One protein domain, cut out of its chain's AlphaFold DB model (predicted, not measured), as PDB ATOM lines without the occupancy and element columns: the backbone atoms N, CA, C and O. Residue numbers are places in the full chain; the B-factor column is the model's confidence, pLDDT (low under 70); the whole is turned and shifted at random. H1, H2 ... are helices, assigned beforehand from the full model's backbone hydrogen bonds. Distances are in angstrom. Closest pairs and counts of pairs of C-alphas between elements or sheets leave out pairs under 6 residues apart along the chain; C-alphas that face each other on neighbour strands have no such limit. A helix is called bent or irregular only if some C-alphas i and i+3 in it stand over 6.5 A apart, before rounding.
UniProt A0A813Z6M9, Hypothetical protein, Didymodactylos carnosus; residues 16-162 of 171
ATOM      1  N   ASN A  16      87.819  60.229  51.870       85.69
ATOM      2  CA  ASN A  16      87.669  59.946  53.302       85.69
ATOM      3  C   ASN A  16      87.304  58.479  53.607       85.69
ATOM      4  O   ASN A  16      87.321  58.096  54.775       85.69
ATOM      5  N   GLU A  17      86.958  57.682  52.593       89.19
ATOM      6  CA  GLU A  17      86.695  56.241  52.721       89.19
ATOM      7  C   GLU A  17      87.998  55.425  52.701       89.19
ATOM      8  O   GLU A  17      88.022  54.296  53.179       89.19
ATOM      9  N   ILE A  18      89.097  56.015  52.216       88.62
ATOM     10  CA  ILE A  18      90.412  55.376  52.145       88.62
ATOM     11  C   ILE A  18      91.038  55.345  53.542       88.62
ATOM     12  O   ILE A  18      91.043  56.346  54.269       88.62
ATOM     13  N   ASN A  19      91.616  54.201  53.916       89.31
ATOM     14  CA  ASN A  19      92.309  54.083  55.191       89.31
ATOM     15  C   ASN A  19      93.525  55.031  55.263       89.31
ATOM     16  O   ASN A  19      94.131  55.429  54.266       89.31
ATOM     17  N   ARG A  20      93.895  55.414  56.488       86.56
ATOM     18  CA  ARG A  20      94.926  56.432  56.723       86.56
ATOM     19  C   ARG A  20      96.304  56.039  56.181       86.56
ATOM     20  O   ARG A  20      97.067  56.931  55.806       86.56
ATOM     21  N   GLU A  21      96.643  54.755  56.207       88.25
ATOM     22  CA  GLU A  21      97.955  54.272  55.783       88.25
ATOM     23  C   GLU A  21      98.098  54.344  54.262       88.25
ATOM     24  O   GLU A  21      99.047  54.956  53.769       88.25
ATOM     25  N   ASP A  22      97.113  53.832  53.528       88.69
ATOM     26  CA  ASP A  22      97.069  53.921  52.070       88.69
ATOM     27  C   ASP A  22      97.003  55.371  51.610       88.69
ATOM     28  O   ASP A  22      97.779  55.779  50.749       88.69
ATOM     29  N   PHE A  23      96.179  56.199  52.258       86.44
ATOM     30  CA  PHE A  23      96.147  57.628  51.965       86.44
ATOM     31  C   PHE A  23      97.534  58.275  52.123       86.44
ATOM     32  O   PHE A  23      97.944  59.089  51.296       86.44
ATOM     33  N   HIS A  24      98.293  57.908  53.159       83.62
ATOM     34  CA  HIS A  24      99.648  58.423  53.346       83.62
ATOM     35  C   HIS A  24     100.603  57.971  52.230       83.62
ATOM     36  O   HIS A  24     101.310  58.817  51.675       83.62
ATOM     37  N   LYS A  25     100.586  56.680  51.870       84.19
ATOM     38  CA  LYS A  25     101.389  56.112  50.772       84.19
ATOM     39  C   LYS A  25     101.068  56.802  49.443       84.19
ATOM     40  O   LYS A  25     101.964  57.343  48.797       84.19
ATOM     41  N   MET A  26      99.786  56.903  49.093       83.62
ATOM     42  CA  MET A  26      99.318  57.583  47.879       83.62
ATOM     43  C   MET A  26      99.840  59.019  47.803       83.62
ATOM     44  O   MET A  26     100.361  59.454  46.777       83.62
ATOM     45  N   MET A  27      99.747  59.769  48.903       81.12
ATOM     46  CA  MET A  27     100.185  61.159  48.905       81.12
ATOM     47  C   MET A  27     101.705  61.315  48.786       81.12
ATOM     48  O   MET A  27     102.146  62.298  48.192       81.12
ATOM     49  N   LEU A  28     102.507  60.383  49.310       75.75
ATOM     50  CA  LEU A  28     103.967  60.410  49.151       75.75
ATOM     51  C   LEU A  28     104.377  60.261  47.680       75.75
ATOM     52  O   LEU A  28     105.171  61.062  47.191       75.75
ATOM     53  N   HIS A  29     103.785  59.304  46.963       71.88
ATOM     54  CA  HIS A  29     104.161  59.007  45.575       71.88
ATOM     55  C   HIS A  29     103.518  59.940  44.536       71.88
ATOM     56  O   HIS A  29     103.981  60.002  43.401       71.88
ATOM     57  N   ARG A  30     102.451  60.673  44.890       78.75
ATOM     58  CA  ARG A  30     101.663  61.482  43.933       78.75
ATOM     59  C   ARG A  30     101.757  62.992  44.151       78.75
ATOM     60  O   ARG A  30     101.163  63.766  43.396       78.75
ATOM     61  N   VAL A  31     102.499  63.448  45.164       77.56
ATOM     62  CA  VAL A  31     102.655  64.889  45.436       77.56
ATOM     63  C   VAL A  31     103.376  65.616  44.299       77.56
ATOM     64  O   VAL A  31     103.039  66.760  43.996       77.56
ATOM     65  N   ASN A  32     104.340  64.961  43.646       80.12
ATOM     66  CA  ASN A  32     105.040  65.558  42.517       80.12
ATOM     67  C   ASN A  32     104.096  65.754  41.324       80.12
ATOM     68  O   ASN A  32     103.971  66.873  40.832       80.12
ATOM     69  N   ASP A  33     103.370  64.709  40.929       86.50
ATOM     70  CA  ASP A  33     102.368  64.756  39.858       86.50
ATOM     71  C   ASP A  33     101.362  65.890  40.064       86.50
ATOM     72  O   ASP A  33     101.077  66.656  39.143       86.50
ATOM     73  N   TYR A  34     100.881  66.058  41.301       83.69
ATOM     74  CA  TYR A  34     100.006  67.170  41.663       83.69
ATOM     75  C   TYR A  34     100.628  68.525  41.315       83.69
ATOM     76  O   TYR A  34      99.962  69.373  40.718       83.69
ATOM     77  N   TYR A  35     101.893  68.749  41.676       82.25
ATOM     78  CA  TYR A  35     102.570  70.008  41.380       82.25
ATOM     79  C   TYR A  35     102.836  70.195  39.888       82.25
ATOM     80  O   TYR A  35     102.655  71.312  39.400       82.25
ATOM     81  N   GLN A  36     103.197  69.131  39.167       87.75
ATOM     82  CA  GLN A  36     103.366  69.196  37.715       87.75
ATOM     83  C   GLN A  36     102.048  69.593  37.040       87.75
ATOM     84  O   GLN A  36     102.013  70.571  36.301       87.75
ATOM     85  N   ILE A  37     100.938  68.924  37.367       89.75
ATOM     86  CA  ILE A  37      99.608  69.221  36.808       89.75
ATOM     87  C   ILE A  37      99.143  70.632  37.194       89.75
ATOM     88  O   ILE A  37      98.638  71.378  36.353       89.75
ATOM     89  N   LYS A  38      99.316  71.026  38.463       84.94
ATOM     90  CA  LYS A  38      98.876  72.330  38.979       84.94
ATOM     91  C   LYS A  38      99.602  73.495  38.320       84.94
ATOM     92  O   LYS A  38      98.977  74.517  38.048       84.94
ATOM     93  N   TYR A  39     100.909  73.364  38.122       85.81
ATOM     94  CA  TYR A  39     101.748  74.446  37.615       85.81
ATOM     95  C   TYR A  39     102.061  74.330  36.123       85.81
ATOM     96  O   TYR A  39     102.739  75.208  35.596       85.81
ATOM     97  N   ALA A  40     101.529  73.321  35.424       90.00
ATOM     98  CA  ALA A  40     101.709  73.154  33.982       90.00
ATOM     99  C   ALA A  40     101.350  74.422  33.192       90.00
ATOM    100  O   ALA A  40     102.106  74.836  32.318       90.00
ATOM    101  N   CYS A  41     100.268  75.114  33.565       88.25
ATOM    102  CA  CYS A  41      99.843  76.355  32.909       88.25
ATOM    103  C   CYS A  41     100.842  77.520  33.053       88.25
ATOM    104  O   CYS A  41     100.740  78.509  32.334       88.25
ATOM    105  N   LEU A  42     101.810  77.416  33.968       90.31
ATOM    106  CA  LEU A  42     102.878  78.398  34.164       90.31
ATOM    107  C   LEU A  42     104.135  78.070  33.344       90.31
ATOM    108  O   LEU A  42     105.074  78.866  33.352       90.31
ATOM    109  N   LEU A  43     104.158  76.929  32.650       91.75
ATOM    110  CA  LEU A  43     105.203  76.525  31.711       91.75
ATOM    111  C   LEU A  43     104.791  76.965  30.303       91.75
ATOM    112  O   LEU A  43     104.024  76.291  29.620       91.75
ATOM    113  N   MET A  44     105.265  78.132  29.874       89.12
ATOM    114  CA  MET A  44     104.868  78.741  28.603       89.12
ATOM    115  C   MET A  44     106.075  79.346  27.908       89.12
ATOM    116  O   MET A  44     106.973  79.871  28.561       89.12
ATOM    117  N   ASN A  45     106.090  79.307  26.574       88.81
ATOM    118  CA  ASN A  45     107.171  79.882  25.766       88.81
ATOM    119  C   ASN A  45     108.561  79.431  26.230       88.81
ATOM    120  O   ASN A  45     109.507  80.218  26.230       88.81
ATOM    121  N   ASN A  46     108.673  78.160  26.633       88.25
ATOM    122  CA  ASN A  46     109.924  77.567  27.089       88.25
ATOM    123  C   ASN A  46     110.520  78.231  28.356       88.25
ATOM    124  O   ASN A  46     111.724  78.137  28.604       88.25
ATOM    125  N   GLU A  47     109.673  78.877  29.163       93.94
ATOM    126  CA  GLU A  47     109.997  79.478  30.456       93.94
ATOM    127  C   GLU A  47     108.957  79.089  31.530       93.94
ATOM    128  O   GLU A  47     107.821  78.726  31.221       93.94
ATOM    129  N   CYS A  48     109.355  79.126  32.802       91.56
ATOM    130  CA  CYS A  48     108.490  78.859  33.947       91.56
ATOM    131  C   CYS A  48     108.222  80.155  34.715       91.56
ATOM    132  O   CYS A  48     109.146  80.813  35.204       91.56
ATOM    133  N   TYR A  49     106.946  80.509  34.856       89.31
ATOM    134  CA  TYR A  49     106.493  81.734  35.524       89.31
ATOM    135  C   TYR A  49     106.009  81.499  36.961       89.31
ATOM    136  O   TYR A  49     105.428  82.391  37.576       89.31
ATOM    137  N   ALA A  50     106.255  80.310  37.521       85.62
ATOM    138  CA  ALA A  50     105.943  80.020  38.915       85.62
ATOM    139  C   ALA A  50     106.840  80.835  39.858       85.62
ATOM    140  O   ALA A  50     108.069  80.789  39.765       85.62
ATOM    141  N   ILE A  51     106.208  81.559  40.784       82.94
ATOM    142  CA  ILE A  51     106.868  82.317  41.850       82.94
ATOM    143  C   ILE A  51     106.529  81.636  43.174       82.94
ATOM    144  O   ILE A  51     105.359  81.529  43.544       82.94
ATOM    145  N   TYR A  52     107.550  81.157  43.880       69.88
ATOM    146  CA  TYR A  52     107.371  80.562  45.205       69.88
ATOM    147  C   TYR A  52     107.105  81.642  46.269       69.88
ATOM    148  O   TYR A  52     107.400  82.816  46.039       69.88
ATOM    149  N   PRO A  53     106.598  81.279  47.464       70.56
ATOM    150  CA  PRO A  53     106.312  82.239  48.539       70.56
ATOM    151  C   PRO A  53     107.502  83.116  48.963       70.56
ATOM    152  O   PRO A  53     107.304  84.196  49.506       70.56
ATOM    153  N   ASN A  54     108.734  82.676  48.693       74.56
ATOM    154  CA  ASN A  54     109.959  83.449  48.914       74.56
ATOM    155  C   ASN A  54     110.227  84.520  47.831       74.56
ATOM    156  O   ASN A  54     111.289  85.135  47.834       74.56
ATOM    157  N   GLY A  55     109.308  84.722  46.881       78.06
ATOM    158  CA  GLY A  55     109.424  85.698  45.794       78.06
ATOM    159  C   GLY A  55     110.339  85.266  44.646       78.06
ATOM    160  O   GLY A  55     110.551  86.028  43.704       78.06
ATOM    161  N   VAL A  56     110.884  84.048  44.688       81.00
ATOM    162  CA  VAL A  56     111.801  83.550  43.662       81.00
ATOM    163  C   VAL A  56     111.022  82.916  42.513       81.00
ATOM    164  O   VAL A  56     110.297  81.939  42.707       81.00
ATOM    165  N   GLN A  57     111.227  83.435  41.299       84.25
ATOM    166  CA  GLN A  57     110.778  82.775  40.074       84.25
ATOM    167  C   GLN A  57     111.611  81.522  39.824       84.25
ATOM    168  O   GLN A  57     112.842  81.577  39.839       84.25
ATOM    169  N   TYR A  58     110.949  80.418  39.514       84.31
ATOM    170  CA  TYR A  58     111.584  79.141  39.222       84.31
ATOM    171  C   TYR A  58     111.848  78.961  37.723       84.31
ATOM    172  O   TYR A  58     111.369  78.015  37.110       84.31
ATOM    173  N   SER A  59     112.587  79.901  37.122       91.25
ATOM    174  CA  SER A  59     112.848  79.907  35.678       91.25
ATOM    175  C   SER A  59     113.518  78.620  35.189       91.25
ATOM    176  O   SER A  59     114.201  77.939  35.960       91.25
ATOM    177  N   ARG A  60     113.423  78.324  33.890       92.75
ATOM    178  CA  ARG A  60     114.060  77.169  33.246       92.75
ATOM    179  C   ARG A  60     115.538  77.077  33.605       92.75
ATOM    180  O   ARG A  60     116.022  76.005  33.953       92.75
ATOM    181  N   ARG A  61     116.238  78.217  33.621       92.81
ATOM    182  CA  ARG A  61     117.641  78.302  34.049       92.81
ATOM    183  C   ARG A  61     117.843  77.788  35.477       92.81
ATOM    184  O   ARG A  61     118.772  77.024  35.714       92.81
ATOM    185  N   ARG A  62     117.009  78.214  36.429       88.81
ATOM    186  CA  ARG A  62     117.107  77.769  37.829       88.81
ATOM    187  C   ARG A  62     116.709  76.305  37.980       88.81
ATOM    188  O   ARG A  62     117.399  75.580  38.684       88.81
ATOM    189  N   MET A  63     115.672  75.857  37.275       89.00
ATOM    190  CA  MET A  63     115.293  74.441  37.228       89.00
ATOM    191  C   MET A  63     116.457  73.579  36.744       89.00
ATOM    192  O   MET A  63     116.796  72.607  37.398       89.00
ATOM    193  N   THR A  64     117.154  73.987  35.679       92.00
ATOM    194  CA  THR A  64     118.335  73.265  35.179       92.00
ATOM    195  C   THR A  64     119.474  73.229  36.193       92.00
ATOM    196  O   THR A  64     120.150  72.213  36.308       92.00
ATOM    197  N   GLN A  65     119.679  74.304  36.959       89.00
ATOM    198  CA  GLN A  65     120.684  74.332  38.027       89.00
ATOM    199  C   GLN A  65     120.337  73.402  39.195       89.00
ATOM    200  O   GLN A  65     121.242  72.870  39.829       89.00
ATOM    201  N   LEU A  66     119.047  73.222  39.486       83.69
ATOM    202  CA  LEU A  66     118.574  72.458  40.642       83.69
ATOM    203  C   LEU A  66     118.340  70.980  40.317       83.69
ATOM    204  O   LEU A  66     118.630  70.128  41.147       83.69
ATOM    205  N   TYR A  67     117.836  70.687  39.120       84.62
ATOM    206  CA  TYR A  67     117.355  69.365  38.700       84.62
ATOM    207  C   TYR A  67     118.201  68.736  37.591       84.62
ATOM    208  O   TYR A  67     118.019  67.573  37.243       84.62
ATOM    209  N   GLY A  68     119.105  69.509  36.990       89.06
ATOM    210  CA  GLY A  68     119.803  69.111  35.778       89.06
ATOM    211  C   GLY A  68     118.973  69.319  34.508       89.06
ATOM    212  O   GLY A  68     117.768  69.599  34.520       89.06
ATOM    213  N   THR A  69     119.664  69.217  33.376       92.31
ATOM    214  CA  THR A  69     119.109  69.498  32.046       92.31
ATOM    215  C   THR A  69     118.028  68.500  31.646       92.31
ATOM    216  O   THR A  69     116.991  68.908  31.133       92.31
ATOM    217  N   GLU A  70     118.255  67.211  31.891       92.00
ATOM    218  CA  GLU A  70     117.344  66.134  31.491       92.00
ATOM    219  C   GLU A  70     115.973  66.280  32.152       92.00
ATOM    220  O   GLU A  70     114.971  66.457  31.463       92.00
ATOM    221  N   MET A  71     115.943  66.340  33.484       89.56
ATOM    222  CA  MET A  71     114.704  66.500  34.243       89.56
ATOM    223  C   MET A  71     113.976  67.794  33.874       89.56
ATOM    224  O   MET A  71     112.759  67.805  33.701       89.56
ATOM    225  N   THR A  72     114.722  68.889  33.690       91.75
ATOM    226  CA  THR A  72     114.135  70.154  33.237       91.75
ATOM    227  C   THR A  72     113.467  69.994  31.875       91.75
ATOM    228  O   THR A  72     112.355  70.475  31.684       91.75
ATOM    229  N   ASN A  73     114.111  69.318  30.924       93.69
ATOM    230  CA  ASN A  73     113.540  69.110  29.597       93.69
ATOM    231  C   ASN A  73     112.241  68.306  29.659       93.69
ATOM    232  O   ASN A  73     111.280  68.707  29.012       93.69
ATOM    233  N   ILE A  74     112.186  67.255  30.481       92.56
ATOM    234  CA  ILE A  74     110.975  66.440  30.650       92.56
ATOM    235  C   ILE A  74     109.847  67.265  31.286       92.56
ATOM    236  O   ILE A  74     108.716  67.210  30.810       92.56
ATOM    237  N   ILE A  75     110.136  68.094  32.302       92.31
ATOM    238  CA  ILE A  75     109.121  68.980  32.907       92.31
ATOM    239  C   ILE A  75     108.546  69.945  31.860       92.31
ATOM    240  O   ILE A  75     107.331  70.125  31.780       92.31
ATOM    241  N   PHE A  76     109.402  70.558  31.041       93.69
ATOM    242  CA  PHE A  76     108.955  71.472  29.987       93.69
ATOM    243  C   PHE A  76     108.212  70.753  28.859       93.69
ATOM    244  O   PHE A  76     107.234  71.291  28.346       93.69
ATOM    245  N   GLU A  77     108.630  69.543  28.488       94.38
ATOM    246  CA  GLU A  77     107.910  68.712  27.525       94.38
ATOM    247  C   GLU A  77     106.507  68.369  28.033       94.38
ATOM    248  O   GLU A  77     105.531  68.575  27.309       94.38
ATOM    249  N   PHE A  78     106.402  67.916  29.287       94.38
ATOM    250  CA  PHE A  78     105.126  67.661  29.943       94.38
ATOM    251  C   PHE A  78     104.252  68.916  29.939       94.38
ATOM    252  O   PHE A  78     103.128  68.865  29.452       94.38
ATOM    253  N   GLY A  79     104.770  70.054  30.413       93.88
ATOM    254  CA  GLY A  79     104.022  71.309  30.478       93.88
ATOM    255  C   GLY A  79     103.496  71.767  29.119       93.88
ATOM    256  O   GLY A  79     102.324  72.119  29.002       93.88
ATOM    257  N   ASN A  80     104.330  71.705  28.077       93.69
ATOM    258  CA  ASN A  80     103.931  72.078  26.720       93.69
ATOM    259  C   ASN A  80     102.809  71.171  26.198       93.69
ATOM    260  O   ASN A  80     101.750  71.675  25.823       93.69
ATOM    261  N   LYS A  81     102.997  69.846  26.247       94.88
ATOM    262  CA  LYS A  81     101.987  68.875  25.796       94.88
ATOM    263  C   LYS A  81     100.699  68.962  26.613       94.88
ATOM    264  O   LYS A  81      99.609  68.861  26.066       94.88
ATOM    265  N   PHE A  82     100.810  69.191  27.918       95.19
ATOM    266  CA  PHE A  82      99.661  69.364  28.798       95.19
ATOM    267  C   PHE A  82      98.866  70.630  28.455       95.19
ATOM    268  O   PHE A  82      97.639  70.594  28.387       95.19
ATOM    269  N   ASN A  83      99.548  71.743  28.179       93.88
ATOM    270  CA  ASN A  83      98.896  72.996  27.791       93.88
ATOM    271  C   ASN A  83      98.246  72.917  26.397       93.88
ATOM    272  O   ASN A  83      97.236  73.583  26.155       93.88
ATOM    273  N   GLU A  84      98.762  72.076  25.497       94.94
ATOM    274  CA  GLU A  84      98.155  71.801  24.186       94.94
ATOM    275  C   GLU A  84      96.781  71.122  24.288       94.94
ATOM    276  O   GLU A  84      95.930  71.364  23.428       94.94
ATOM    277  N   LEU A  85      96.519  70.368  25.365       94.81
ATOM    278  CA  LEU A  85      95.217  69.730  25.622       94.81
ATOM    279  C   LEU A  85      94.087  70.750  25.832       94.81
ATOM    280  O   LEU A  85      92.914  70.412  25.673       94.81
ATOM    281  N   LYS A  86      94.420  72.001  26.198       93.81
ATOM    282  CA  LYS A  86      93.459  73.099  26.425       93.81
ATOM    283  C   LYS A  86      92.276  72.670  27.303       93.81
ATOM    284  O   LYS A  86      91.110  72.917  26.975       93.81
ATOM    285  N   LEU A  87      92.590  72.002  28.411       94.62
ATOM    286  CA  LEU A  87      91.597  71.607  29.401       94.62
ATOM    287  C   LEU A  87      90.983  72.851  30.044       94.62
ATOM    288  O   LEU A  87      91.689  73.806  30.372       94.62
ATOM    289  N   ASN A  88      89.668  72.843  30.239       93.19
ATOM    290  CA  ASN A  88      89.016  73.886  31.027       93.19
ATOM    291  C   ASN A  88      89.218  73.642  32.535       93.19
ATOM    292  O   ASN A  88      89.685  72.589  32.966       93.19
ATOM    293  N   ASN A  89      88.830  74.618  33.361       91.94
ATOM    294  CA  ASN A  89      89.013  74.539  34.815       91.94
ATOM    295  C   ASN A  89      88.315  73.324  35.453       91.94
ATOM    296  O   ASN A  89      88.806  72.801  36.449       91.94
ATOM    297  N   GLN A  90      87.174  72.886  34.909       93.62
ATOM    298  CA  GLN A  90      86.419  71.745  35.436       93.62
ATOM    299  C   GLN A  90      87.136  70.427  35.121       93.62
ATOM    300  O   GLN A  90      87.310  69.597  36.007       93.62
ATOM    301  N   GLU A  91      87.623  70.269  33.891       94.75
ATOM    302  CA  GLU A  91      88.455  69.133  33.473       94.75
ATOM    303  C   GLU A  91      89.753  69.066  34.272       94.75
ATOM    304  O   GLU A  91      90.107  68.009  34.785       94.75
ATOM    305  N   HIS A  92      90.428  70.205  34.439       91.75
ATOM    306  CA  HIS A  92      91.663  70.299  35.215       91.75
ATOM    307  C   HIS A  92      91.450  69.907  36.682       91.75
ATOM    308  O   HIS A  92      92.224  69.125  37.232       91.75
ATOM    309  N   ALA A  93      90.354  70.362  37.299       89.81
ATOM    310  CA  ALA A  93      90.023  70.025  38.682       89.81
ATOM    311  C   ALA A  93      89.798  68.519  38.899       89.81
ATOM    312  O   ALA A  93      90.137  68.004  39.965       89.81
ATOM    313  N   LEU A  94      89.260  67.813  37.900       93.38
ATOM    314  CA  LEU A  94      89.020  66.368  37.958       93.38
ATOM    315  C   LEU A  94      90.308  65.544  37.845       93.38
ATOM    316  O   LEU A  94      90.335  64.406  38.307       93.38
ATOM    317  N   LEU A  95      91.401  66.104  37.316       91.44
ATOM    318  CA  LEU A  95      92.684  65.396  37.261       91.44
ATOM    319  C   LEU A  95      93.280  65.140  38.643       91.44
ATOM    320  O   LEU A  95      93.963  64.138  38.834       91.44
ATOM    321  N   PHE A  96      93.023  66.016  39.617       86.06
ATOM    322  CA  PHE A  96      93.557  65.852  40.968       86.06
ATOM    323  C   PHE A  96      93.083  64.565  41.652       86.06
ATOM    324  O   PHE A  96      93.943  63.779  42.053       86.06
ATOM    325  N   PRO A  97      91.771  64.295  41.783       88.56
ATOM    326  CA  PRO A  97      91.315  63.044  42.374       88.56
ATOM    327  C   PRO A  97      91.704  61.817  41.544       88.56
ATOM    328  O   PRO A  97      92.073  60.802  42.125       88.56
ATOM    329  N   ILE A  98      91.708  61.910  40.207       91.38
ATOM    330  CA  ILE A  98      92.156  60.809  39.333       91.38
ATOM    331  C   ILE A  98      93.612  60.445  39.625       91.38
ATOM    332  O   ILE A  98      93.943  59.268  39.750       91.38
ATOM    333  N   ASN A  99      94.473  61.455  39.744       86.88
ATOM    334  CA  ASN A  99      95.896  61.260  39.961       86.88
ATOM    335  C   ASN A  99      96.213  60.748  41.372       86.88
ATOM    336  O   ASN A  99      97.053  59.865  41.534       86.88
ATOM    337  N   VAL A 100      95.535  61.286  42.391       83.38
ATOM    338  CA  VAL A 100      95.690  60.821  43.777       83.38
ATOM    339  C   VAL A 100      95.253  59.364  43.895       83.38
ATOM    340  O   VAL A 100      95.976  58.581  44.498       83.38
ATOM    341  N   CYS A 101      94.135  58.980  43.273       86.81
ATOM    342  CA  CYS A 101      93.575  57.628  43.338       86.81
ATOM    343  C   CYS A 101      94.167  56.636  42.321       86.81
ATOM    344  O   CYS A 101      93.525  55.633  42.014       86.81
ATOM    345  N   ASN A 102      95.358  56.891  41.771       83.06
ATOM    346  CA  ASN A 102      96.023  55.919  40.903       83.06
ATOM    347  C   ASN A 102      96.348  54.631  41.671       83.06
ATOM    348  O   ASN A 102      96.855  54.680  42.789       83.06
ATOM    349  N   GLU A 103      96.073  53.495  41.028       76.81
ATOM    350  CA  GLU A 103      96.348  52.164  41.572       76.81
ATOM    351  C   GLU A 103      97.852  51.990  41.834       76.81
ATOM    352  O   GLU A 103      98.697  52.470  41.070       76.81
ATOM    353  N   ASP A 104      98.171  51.326  42.940       80.06
ATOM    354  CA  ASP A 104      99.528  51.021  43.382       80.06
ATOM    355  C   ASP A 104      99.478  49.694  44.147       80.06
ATOM    356  O   ASP A 104      98.642  49.503  45.035       80.06
ATOM    357  N   GLU A 105     100.345  48.758  43.760       80.00
ATOM    358  CA  GLU A 105     100.361  47.389  44.283       80.00
ATOM    359  C   GLU A 105     100.688  47.324  45.784       80.00
ATOM    360  O   GLU A 105     100.416  46.316  46.432       80.00
ATOM    361  N   THR A 106     101.245  48.399  46.349       84.00
ATOM    362  CA  THR A 106     101.595  48.509  47.774       84.00
ATOM    363  C   THR A 106     100.423  48.902  48.679       84.00
ATOM    364  O   THR A 106     100.579  48.928  49.907       84.00
ATOM    365  N   LEU A 107      99.267  49.225  48.089       87.06
ATOM    366  CA  LEU A 107      98.060  49.656  48.794       87.06
ATOM    367  C   LEU A 107      97.200  48.458  49.196       87.06
ATOM    368  O   LEU A 107      97.055  47.506  48.426       87.06
ATOM    369  N   GLU A 108      96.610  48.530  50.387       89.62
ATOM    370  CA  GLU A 108      95.759  47.469  50.934       89.62
ATOM    371  C   GLU A 108      94.336  47.517  50.357       89.62
ATOM    372  O   GLU A 108      93.802  46.492  49.932       89.62
ATOM    373  N   ASP A 109      93.722  48.702  50.289       88.94
ATOM    374  CA  ASP A 109      92.340  48.902  49.834       88.94
ATOM    375  C   ASP A 109      92.259  49.361  48.369       88.94
ATOM    376  O   ASP A 109      91.804  50.458  48.028       88.94
ATOM    377  N   GLN A 110      92.729  48.507  47.460       89.88
ATOM    378  CA  GLN A 110      92.733  48.822  46.028       89.88
ATOM    379  C   GLN A 110      91.323  48.941  45.432       89.88
ATOM    380  O   GLN A 110      91.128  49.691  44.474       89.88
ATOM    381  N   GLU A 111      90.334  48.228  45.977       91.56
ATOM    382  CA  GLU A 111      88.966  48.218  45.449       91.56
ATOM    383  C   GLU A 111      88.271  49.570  45.650       91.56
ATOM    384  O   GLU A 111      87.713  50.125  44.692       91.56
ATOM    385  N   THR A 112      88.357  50.141  46.856       91.50
ATOM    386  CA  THR A 112      87.798  51.467  47.147       91.50
ATOM    387  C   THR A 112      88.499  52.535  46.312       91.50
ATOM    388  O   THR A 112      87.850  53.356  45.662       91.50
ATOM    389  N   ILE A 113      89.832  52.482  46.236       92.25
ATOM    390  CA  ILE A 113      90.640  53.457  45.491       92.25
ATOM    391  C   ILE A 113      90.301  53.424  43.999       92.25
ATOM    392  O   ILE A 113      90.047  54.470  43.389       92.25
ATOM    393  N   ARG A 114      90.221  52.225  43.417       93.12
ATOM    394  CA  ARG A 114      89.814  52.028  42.025       93.12
ATOM    395  C   ARG A 114      88.391  52.514  41.776       93.12
ATOM    396  O   ARG A 114      88.157  53.180  40.767       93.12
ATOM    397  N   SER A 115      87.456  52.228  42.678       93.94
ATOM    398  CA  SER A 115      86.065  52.680  42.551       93.94
ATOM    399  C   SER A 115      85.977  54.205  42.513       93.94
ATOM    400  O   SER A 115      85.377  54.766  41.593       93.94
ATOM    401  N   ILE A 116      86.671  54.884  43.431       93.31
ATOM    402  CA  ILE A 116      86.749  56.348  43.470       93.31
ATOM    403  C   ILE A 116      87.348  56.882  42.160       93.31
ATOM    404  O   ILE A 116      86.769  57.764  41.522       93.31
ATOM    405  N   ARG A 117      88.478  56.321  41.710       93.62
ATOM    406  CA  ARG A 117      89.148  56.739  40.468       93.62
ATOM    407  C   ARG A 117      88.249  56.595  39.244       93.62
ATOM    408  O   ARG A 117      88.180  57.521  38.437       93.62
ATOM    409  N   VAL A 118      87.547  55.470  39.105       94.62
ATOM    410  CA  VAL A 118      86.626  55.220  37.985       94.62
ATOM    411  C   VAL A 118      85.494  56.246  37.964       94.62
ATOM    412  O   VAL A 118      85.177  56.765  36.894       94.62
ATOM    413  N   CYS A 119      84.934  56.609  39.122       95.62
ATOM    414  CA  CYS A 119      83.920  57.661  39.201       95.62
ATOM    415  C   CYS A 119      84.439  59.005  38.667       95.62
ATOM    416  O   CYS A 119      83.753  59.660  37.880       95.62
ATOM    417  N   TYR A 120      85.660  59.404  39.035       95.88
ATOM    418  CA  TYR A 120      86.242  60.658  38.547       95.88
ATOM    419  C   TYR A 120      86.660  60.603  37.074       95.88
ATOM    420  O   TYR A 120      86.475  61.592  36.365       95.88
ATOM    421  N   LEU A 121      87.156  59.464  36.579       95.69
ATOM    422  CA  LEU A 121      87.420  59.262  35.149       95.69
ATOM    423  C   LEU A 121      86.133  59.386  34.325       95.69
ATOM    424  O   LEU A 121      86.116  60.064  33.299       95.69
ATOM    425  N   TYR A 122      85.040  58.787  34.802       96.25
ATOM    426  CA  TYR A 122      83.733  58.898  34.160       96.25
ATOM    427  C   TYR A 122      83.208  60.339  34.173       96.25
ATOM    428  O   TYR A 122      82.703  60.828  33.159       96.25
ATOM    429  N   ALA A 123      83.367  61.047  35.295       96.88
ATOM    430  CA  ALA A 123      83.012  62.459  35.397       96.88
ATOM    431  C   ALA A 123      83.830  63.327  34.428       96.88
ATOM    432  O   ALA A 123      83.266  64.203  33.777       96.88
ATOM    433  N   LEU A 124      85.132  63.057  34.283       97.00
ATOM    434  CA  LEU A 124      86.005  63.767  33.348       97.00
ATOM    435  C   LEU A 124      85.573  63.553  31.900       97.00
ATOM    436  O   LEU A 124      85.398  64.525  31.171       97.00
ATOM    437  N   TYR A 125      85.357  62.302  31.500       96.69
ATOM    438  CA  TYR A 125      84.898  61.990  30.150       96.69
ATOM    439  C   TYR A 125      83.544  62.648  29.855       96.69
ATOM    440  O   TYR A 125      83.377  63.316  28.836       96.69
ATOM    441  N   THR A 126      82.601  62.558  30.798       96.62
ATOM    442  CA  THR A 126      81.293  63.218  30.683       96.62
ATOM    443  C   THR A 126      81.450  64.730  30.524       96.62
ATOM    444  O   THR A 126      80.851  65.322  29.628       96.62
ATOM    445  N   GLN A 127      82.299  65.362  31.337       96.69
ATOM    446  CA  GLN A 127      82.579  66.792  31.252       96.69
ATOM    447  C   GLN A 127      83.179  67.179  29.890       96.69
ATOM    448  O   GLN A 127      82.748  68.163  29.286       96.69
ATOM    449  N   MET A 128      84.114  66.389  29.359       97.06
ATOM    450  CA  MET A 128      84.671  66.614  28.022       97.06
ATOM    451  C   MET A 128      83.579  66.546  26.945       97.06
ATOM    452  O   MET A 128      83.511  67.434  26.094       97.06
ATOM    453  N   CYS A 129      82.671  65.566  27.021       96.62
ATOM    454  CA  CYS A 129      81.531  65.446  26.107       96.62
ATOM    455  C   CYS A 129      80.505  66.587  26.233       96.62
ATOM    456  O   CYS A 129      79.750  66.827  25.296       96.62
ATOM    457  N   THR A 130      80.444  67.299  27.364       95.94
ATOM    458  CA  THR A 130      79.544  68.463  27.509       95.94
ATOM    459  C   THR A 130      80.078  69.723  26.830       95.94
ATOM    460  O   THR A 130      79.306  70.619  26.499       95.94
ATOM    461  N   THR A 131      81.393  69.805  26.620       93.75
ATOM    462  CA  THR A 131      82.064  71.006  26.094       93.75
ATOM    463  C   THR A 131      82.616  70.821  24.682       93.75
ATOM    464  O   THR A 131      83.022  71.798  24.052       93.75
ATOM    465  N   ARG A 132      82.630  69.584  24.170       94.81
ATOM    466  CA  ARG A 132      83.156  69.199  22.851       94.81
ATOM    467  C   ARG A 132      82.278  68.117  22.220       94.81
ATOM    468  O   ARG A 132      81.430  67.531  22.888       94.81
ATOM    469  N   LYS A 133      82.477  67.836  20.928       96.62
ATOM    470  CA  LYS A 133      81.853  66.666  20.290       96.62
ATOM    471  C   LYS A 133      82.404  65.383  20.905       96.62
ATOM    472  O   LYS A 133      83.512  65.375  21.439       96.62
ATOM    473  N   LYS A 134      81.636  64.299  20.815       95.12
ATOM    474  CA  LYS A 134      82.010  63.015  21.412       95.12
ATOM    475  C   LYS A 134      83.346  62.503  20.865       95.12
ATOM    476  O   LYS A 134      84.191  62.087  21.645       95.12
ATOM    477  N   GLU A 135      83.550  62.603  19.558       96.75
ATOM    478  CA  GLU A 135      84.770  62.146  18.887       96.75
ATOM    479  C   GLU A 135      85.994  62.949  19.361       96.75
ATOM    480  O   GLU A 135      87.036  62.381  19.678       96.75
ATOM    481  N   ASP A 136      85.845  64.272  19.492       96.25
ATOM    482  CA  ASP A 136      86.904  65.147  20.007       96.25
ATOM    483  C   ASP A 136      87.214  64.846  21.485       96.25
ATOM    484  O   ASP A 136      88.365  64.929  21.910       96.25
ATOM    485  N   ALA A 137      86.195  64.496  22.278       96.12
ATOM    486  CA  ALA A 137      86.352  64.119  23.680       96.12
ATOM    487  C   ALA A 137      87.082  62.776  23.844       96.12
ATOM    488  O   ALA A 137      87.939  62.663  24.715       96.12
ATOM    489  N   GLU A 138      86.782  61.781  23.003       95.25
ATOM    490  CA  GLU A 138      87.489  60.492  22.984       95.25
ATOM    491  C   GLU A 138      88.974  60.684  22.660       95.25
ATOM    492  O   GLU A 138      89.831  60.241  23.425       95.25
ATOM    493  N   ILE A 139      89.280  61.445  21.603       96.06
ATOM    494  CA  ILE A 139      90.661  61.772  21.224       96.06
ATOM    495  C   ILE A 139      91.381  62.507  22.362       96.06
ATOM    496  O   ILE A 139      92.510  62.162  22.710       96.06
ATOM    497  N   LEU A 140      90.736  63.508  22.968       96.00
ATOM    498  CA  LEU A 140      91.322  64.276  24.066       96.00
ATOM    499  C   LEU A 140      91.605  63.403  25.298       96.00
ATOM    500  O   LEU A 140      92.628  63.582  25.959       96.00
ATOM    501  N   PHE A 141      90.716  62.460  25.611       94.75
ATOM    502  CA  PHE A 141      90.871  61.549  26.742       94.75
ATOM    503  C   PHE A 141      92.051  60.580  26.546       94.75
ATOM    504  O   PHE A 141      92.829  60.337  27.477       94.75
ATOM    505  N   GLU A 142      92.242  60.076  25.324       93.12
ATOM    506  CA  GLU A 142      93.413  59.272  24.955       93.12
ATOM    507  C   GLU A 142      94.706  60.093  25.026       93.12
ATOM    508  O   GLU A 142      95.669  59.682  25.677       93.12
ATOM    509  N   GLN A 143      94.711  61.296  24.439       95.12
ATOM    510  CA  GLN A 143      95.860  62.206  24.476       95.12
ATOM    511  C   GLN A 143      96.265  62.560  25.908       95.12
ATOM    512  O   GLN A 143      97.450  62.530  26.240       95.12
ATOM    513  N   LEU A 144      95.291  62.854  26.770       94.31
ATOM    514  CA  LEU A 144      95.531  63.120  28.184       94.31
ATOM    515  C   LEU A 144      96.251  61.945  28.851       94.31
ATOM    516  O   LEU A 144      97.218  62.163  29.578       94.31
ATOM    517  N   SER A 145      95.812  60.715  28.583       89.06
ATOM    518  CA  SER A 145      96.437  59.517  29.149       89.06
ATOM    519  C   SER A 145      97.913  59.431  28.756       89.06
ATOM    520  O   SER A 145      98.757  59.259  29.632       89.06
ATOM    521  N   THR A 146      98.241  59.665  27.480       91.75
ATOM    522  CA  THR A 146      99.630  59.711  26.988       91.75
ATOM    523  C   THR A 146     100.453  60.827  27.636       91.75
ATOM    524  O   THR A 146     101.612  60.613  27.988       91.75
ATOM    525  N   VAL A 147      99.880  62.019  27.826       93.00
ATOM    526  CA  VAL A 147     100.584  63.135  28.482       93.00
ATOM    527  C   VAL A 147     100.890  62.815  29.944       93.00
ATOM    528  O   VAL A 147     101.994  63.098  30.409       93.00
ATOM    529  N   LEU A 148      99.954  62.191  30.664       90.06
ATOM    530  CA  LEU A 148     100.163  61.791  32.057       90.06
ATOM    531  C   LEU A 148     101.244  60.709  32.205       90.06
ATOM    532  O   LEU A 148     101.885  60.640  33.249       90.06
ATOM    533  N   GLU A 149     101.529  59.912  31.170       88.75
ATOM    534  CA  GLU A 149     102.635  58.945  31.222       88.75
ATOM    535  C   GLU A 149     104.014  59.602  31.335       88.75
ATOM    536  O   GLU A 149     104.927  58.992  31.889       88.75
ATOM    537  N   LEU A 150     104.164  60.856  30.893       89.25
ATOM    538  CA  LEU A 150     105.411  61.619  31.037       89.25
ATOM    539  C   LEU A 150     105.749  61.927  32.503       89.25
ATOM    540  O   LEU A 150     106.882  62.291  32.811       89.25
ATOM    541  N   LEU A 151     104.797  61.746  33.420       89.12
ATOM    542  CA  LEU A 151     105.036  61.860  34.854       89.12
ATOM    543  C   LEU A 151     105.800  60.653  35.420       89.12
ATOM    544  O   LEU A 151     106.547  60.810  36.384       89.12
ATOM    545  N   LYS A 152     105.692  59.466  34.803       87.75
ATOM    546  CA  LYS A 152     106.404  58.250  35.238       87.75
ATOM    547  C   LYS A 152     107.929  58.448  35.308       87.75
ATOM    548  O   LYS A 152     108.485  58.224  36.383       87.75
ATOM    549  N   PRO A 153     108.622  58.896  34.238       87.69
ATOM    550  CA  PRO A 153     110.062  59.135  34.310       87.69
ATOM    551  C   PRO A 153     110.416  60.264  35.285       87.69
ATOM    552  O   PRO A 153     111.416  60.154  35.984       87.69
ATOM    553  N   LEU A 154     109.586  61.311  35.405       85.25
ATOM    554  CA  LEU A 154     109.813  62.362  36.404       85.25
ATOM    555  C   LEU A 154     109.806  61.790  37.822       85.25
ATOM    556  O   LEU A 154     110.711  62.089  38.597       85.25
ATOM    557  N   ASN A 155     108.819  60.958  38.153       84.06
ATOM    558  CA  ASN A 155     108.714  60.339  39.470       84.06
ATOM    559  C   ASN A 155     109.901  59.422  39.773       84.06
ATOM    560  O   ASN A 155     110.456  59.529  40.861       84.06
ATOM    561  N   ALA A 156     110.364  58.629  38.802       85.00
ATOM    562  CA  ALA A 156     111.574  57.821  38.966       85.00
ATOM    563  C   ALA A 156     112.802  58.691  39.312       85.00
ATOM    564  O   ALA A 156     113.511  58.414  40.278       85.00
ATOM    565  N   MET A 157     113.000  59.814  38.610       83.69
ATOM    566  CA  MET A 157     114.094  60.755  38.903       83.69
ATOM    567  C   MET A 157     113.952  61.428  40.286       83.69
ATOM    568  O   MET A 157     114.946  61.720  40.962       83.69
ATOM    569  N   TYR A 158     112.722  61.689  40.744       79.00
ATOM    570  CA  TYR A 158     112.472  62.206  42.097       79.00
ATOM    571  C   TYR A 158     112.763  61.171  43.191       79.00
ATOM    572  O   TYR A 158     113.274  61.537  44.251       79.00
ATOM    573  N   GLU A 159     112.466  59.899  42.945       79.69
ATOM    574  CA  GLU A 159     112.752  58.807  43.879       79.69
ATOM    575  C   GLU A 159     114.263  58.554  43.988       79.69
ATOM    576  O   GLU A 159     114.799  58.529  45.095       79.69
ATOM    577  N   GLU A 160     114.983  58.504  42.862       80.69
ATOM    578  CA  GLU A 160     116.449  58.338  42.825       80.69
ATOM    579  C   GLU A 160     117.206  59.463  43.548       80.69
ATOM    580  O   GLU A 160     118.282  59.263  44.115       80.69
ATOM    581  N   SER A 161     116.632  60.665  43.566       69.69
ATOM    582  CA  SER A 161     117.201  61.832  44.245       69.69
ATOM    583  C   SER A 161     116.805  61.957  45.720       69.69
ATOM    584  O   SER A 161     117.172  62.949  46.365       69.69
ATOM    585  N   ASN A 162     116.083  60.975  46.275       63.47
ATOM    586  CA  ASN A 162     115.520  60.986  47.631       63.47
ATOM    587  C   ASN A 162     114.662  62.235  47.923       63.47
ATOM    588  O   ASN A 162     114.685  62.769  49.033       63.47
TER     589      ASN A 162
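What this domain is: This is residues 16 to 162 of the 171 residues of the protein "Hypothetical protein" of Didymodactylos carnosus (UniProt A0A813Z6M9). Two sets of helices cross each other: H4, H3 and H1 run side by side up and back, and over them runs the second set, in which H5 and H6 follow each other end on, with the later part of H2 alongside, running back. The two sets meet where H1 crosses H2 and H6 and where H4 turns into H5, while H2 folds sharply near residue 67 and the unnamed stretch 43 to 59 makes a long loop at the periphery. The printed part has 147 residues with six named helices, H1 to H6 in order along the chain, and no named strand. Its class is all helix, and the helix packing is part aligned and part crossed. The whole is compact, with a radius of gyration of the C-alphas of 16.3 A, and rounded, spanning 41 by 40 by 26 A.

Where its parts are: Find C-alpha 20 at (94.926, 56.432, 56.723); here H1 begins, and it runs over residues 20 to 42, 32.5 A from first to last C-alpha. It has a kink of 53 degrees near residue 29 and is irregular, with C-alphas 38 and 41 standing 7.3 A apart. Next look for H2 at residues 60 to 84, the longest helix by residues at 25, though its first and last C-alphas are 19.1 A apart. It has a kink of 134 degrees near residue 67 and is irregular, with C-alphas 66 and 69 at 9.1 A. H3 takes residues 89 to 100 and measures 17.7 A. At C-alpha 110, (92.733, 48.822, 46.028), H4 starts, and it runs 31.7 A through residues 110 to 131. H5 covers residues 134 to 149, 23.2 A, and H6 covers residues 151 to 160, 14.4 A, ending at C-alpha 160, (116.449, 58.338, 42.825).

How they stand to each other: Start at H1, which touches H3 at a shallow tilt of 34 degrees, only just short of steep, opposite ways; their closest C-alphas, of Arg 30 and Val 100, are 6.0 A apart. With residues 36 to 41 alone H1 touches H2, about perpendicular at 82 degrees, and the closest C-alphas are those of Ala 40 and Gly 79, 4.6 A apart. With residues 29 to 33 alone it touches H6 at a steep tilt of 62 degrees, closest at the C-alphas of Asp 33 and Leu 151, 6.4 A. Move to H2: it touches H5 at a shallow tilt of 14 degrees, opposite ways, with the C-alphas of Phe 82 and Val 147 closest at 6.3 A. It also touches H6 at 20 degrees, a shallow tilt, opposite ways, where the C-alphas of Met 71 and Leu 154 are closest at 6.8 A. H3 and H4 form a helical hairpin with a shallow tilt of 15 degrees, closest at the C-alphas of Ile 98 and Arg 117, 5.2 A. H4 touches H5 at a steep tilt of 46 degrees, closest at the C-alphas of Met 128 and Ala 137, 5.3 A. H5 and H6 meet only through their link; H3 and H5, for instance, are apart. Every O i to N i+4 pair is within hydrogen-bond range in H4, H5 and H6; in H1 15 of 19 are, in H2 18 of 21 and in H3 6 of 8.

The domain as a whole: Look at Asn 54 and Glu 135 for the two C-alphas farthest apart, 44.6 A. The printed part, residues 16 to 162, has no cut. The link from H1 to H2, 17 residues, is long, and in it residues 43 to 44 pair antiparallel with residues 47 to 48. The mean pLDDT of the printed part is 89.0; residue 52 and residues 161 to 162 are under 70.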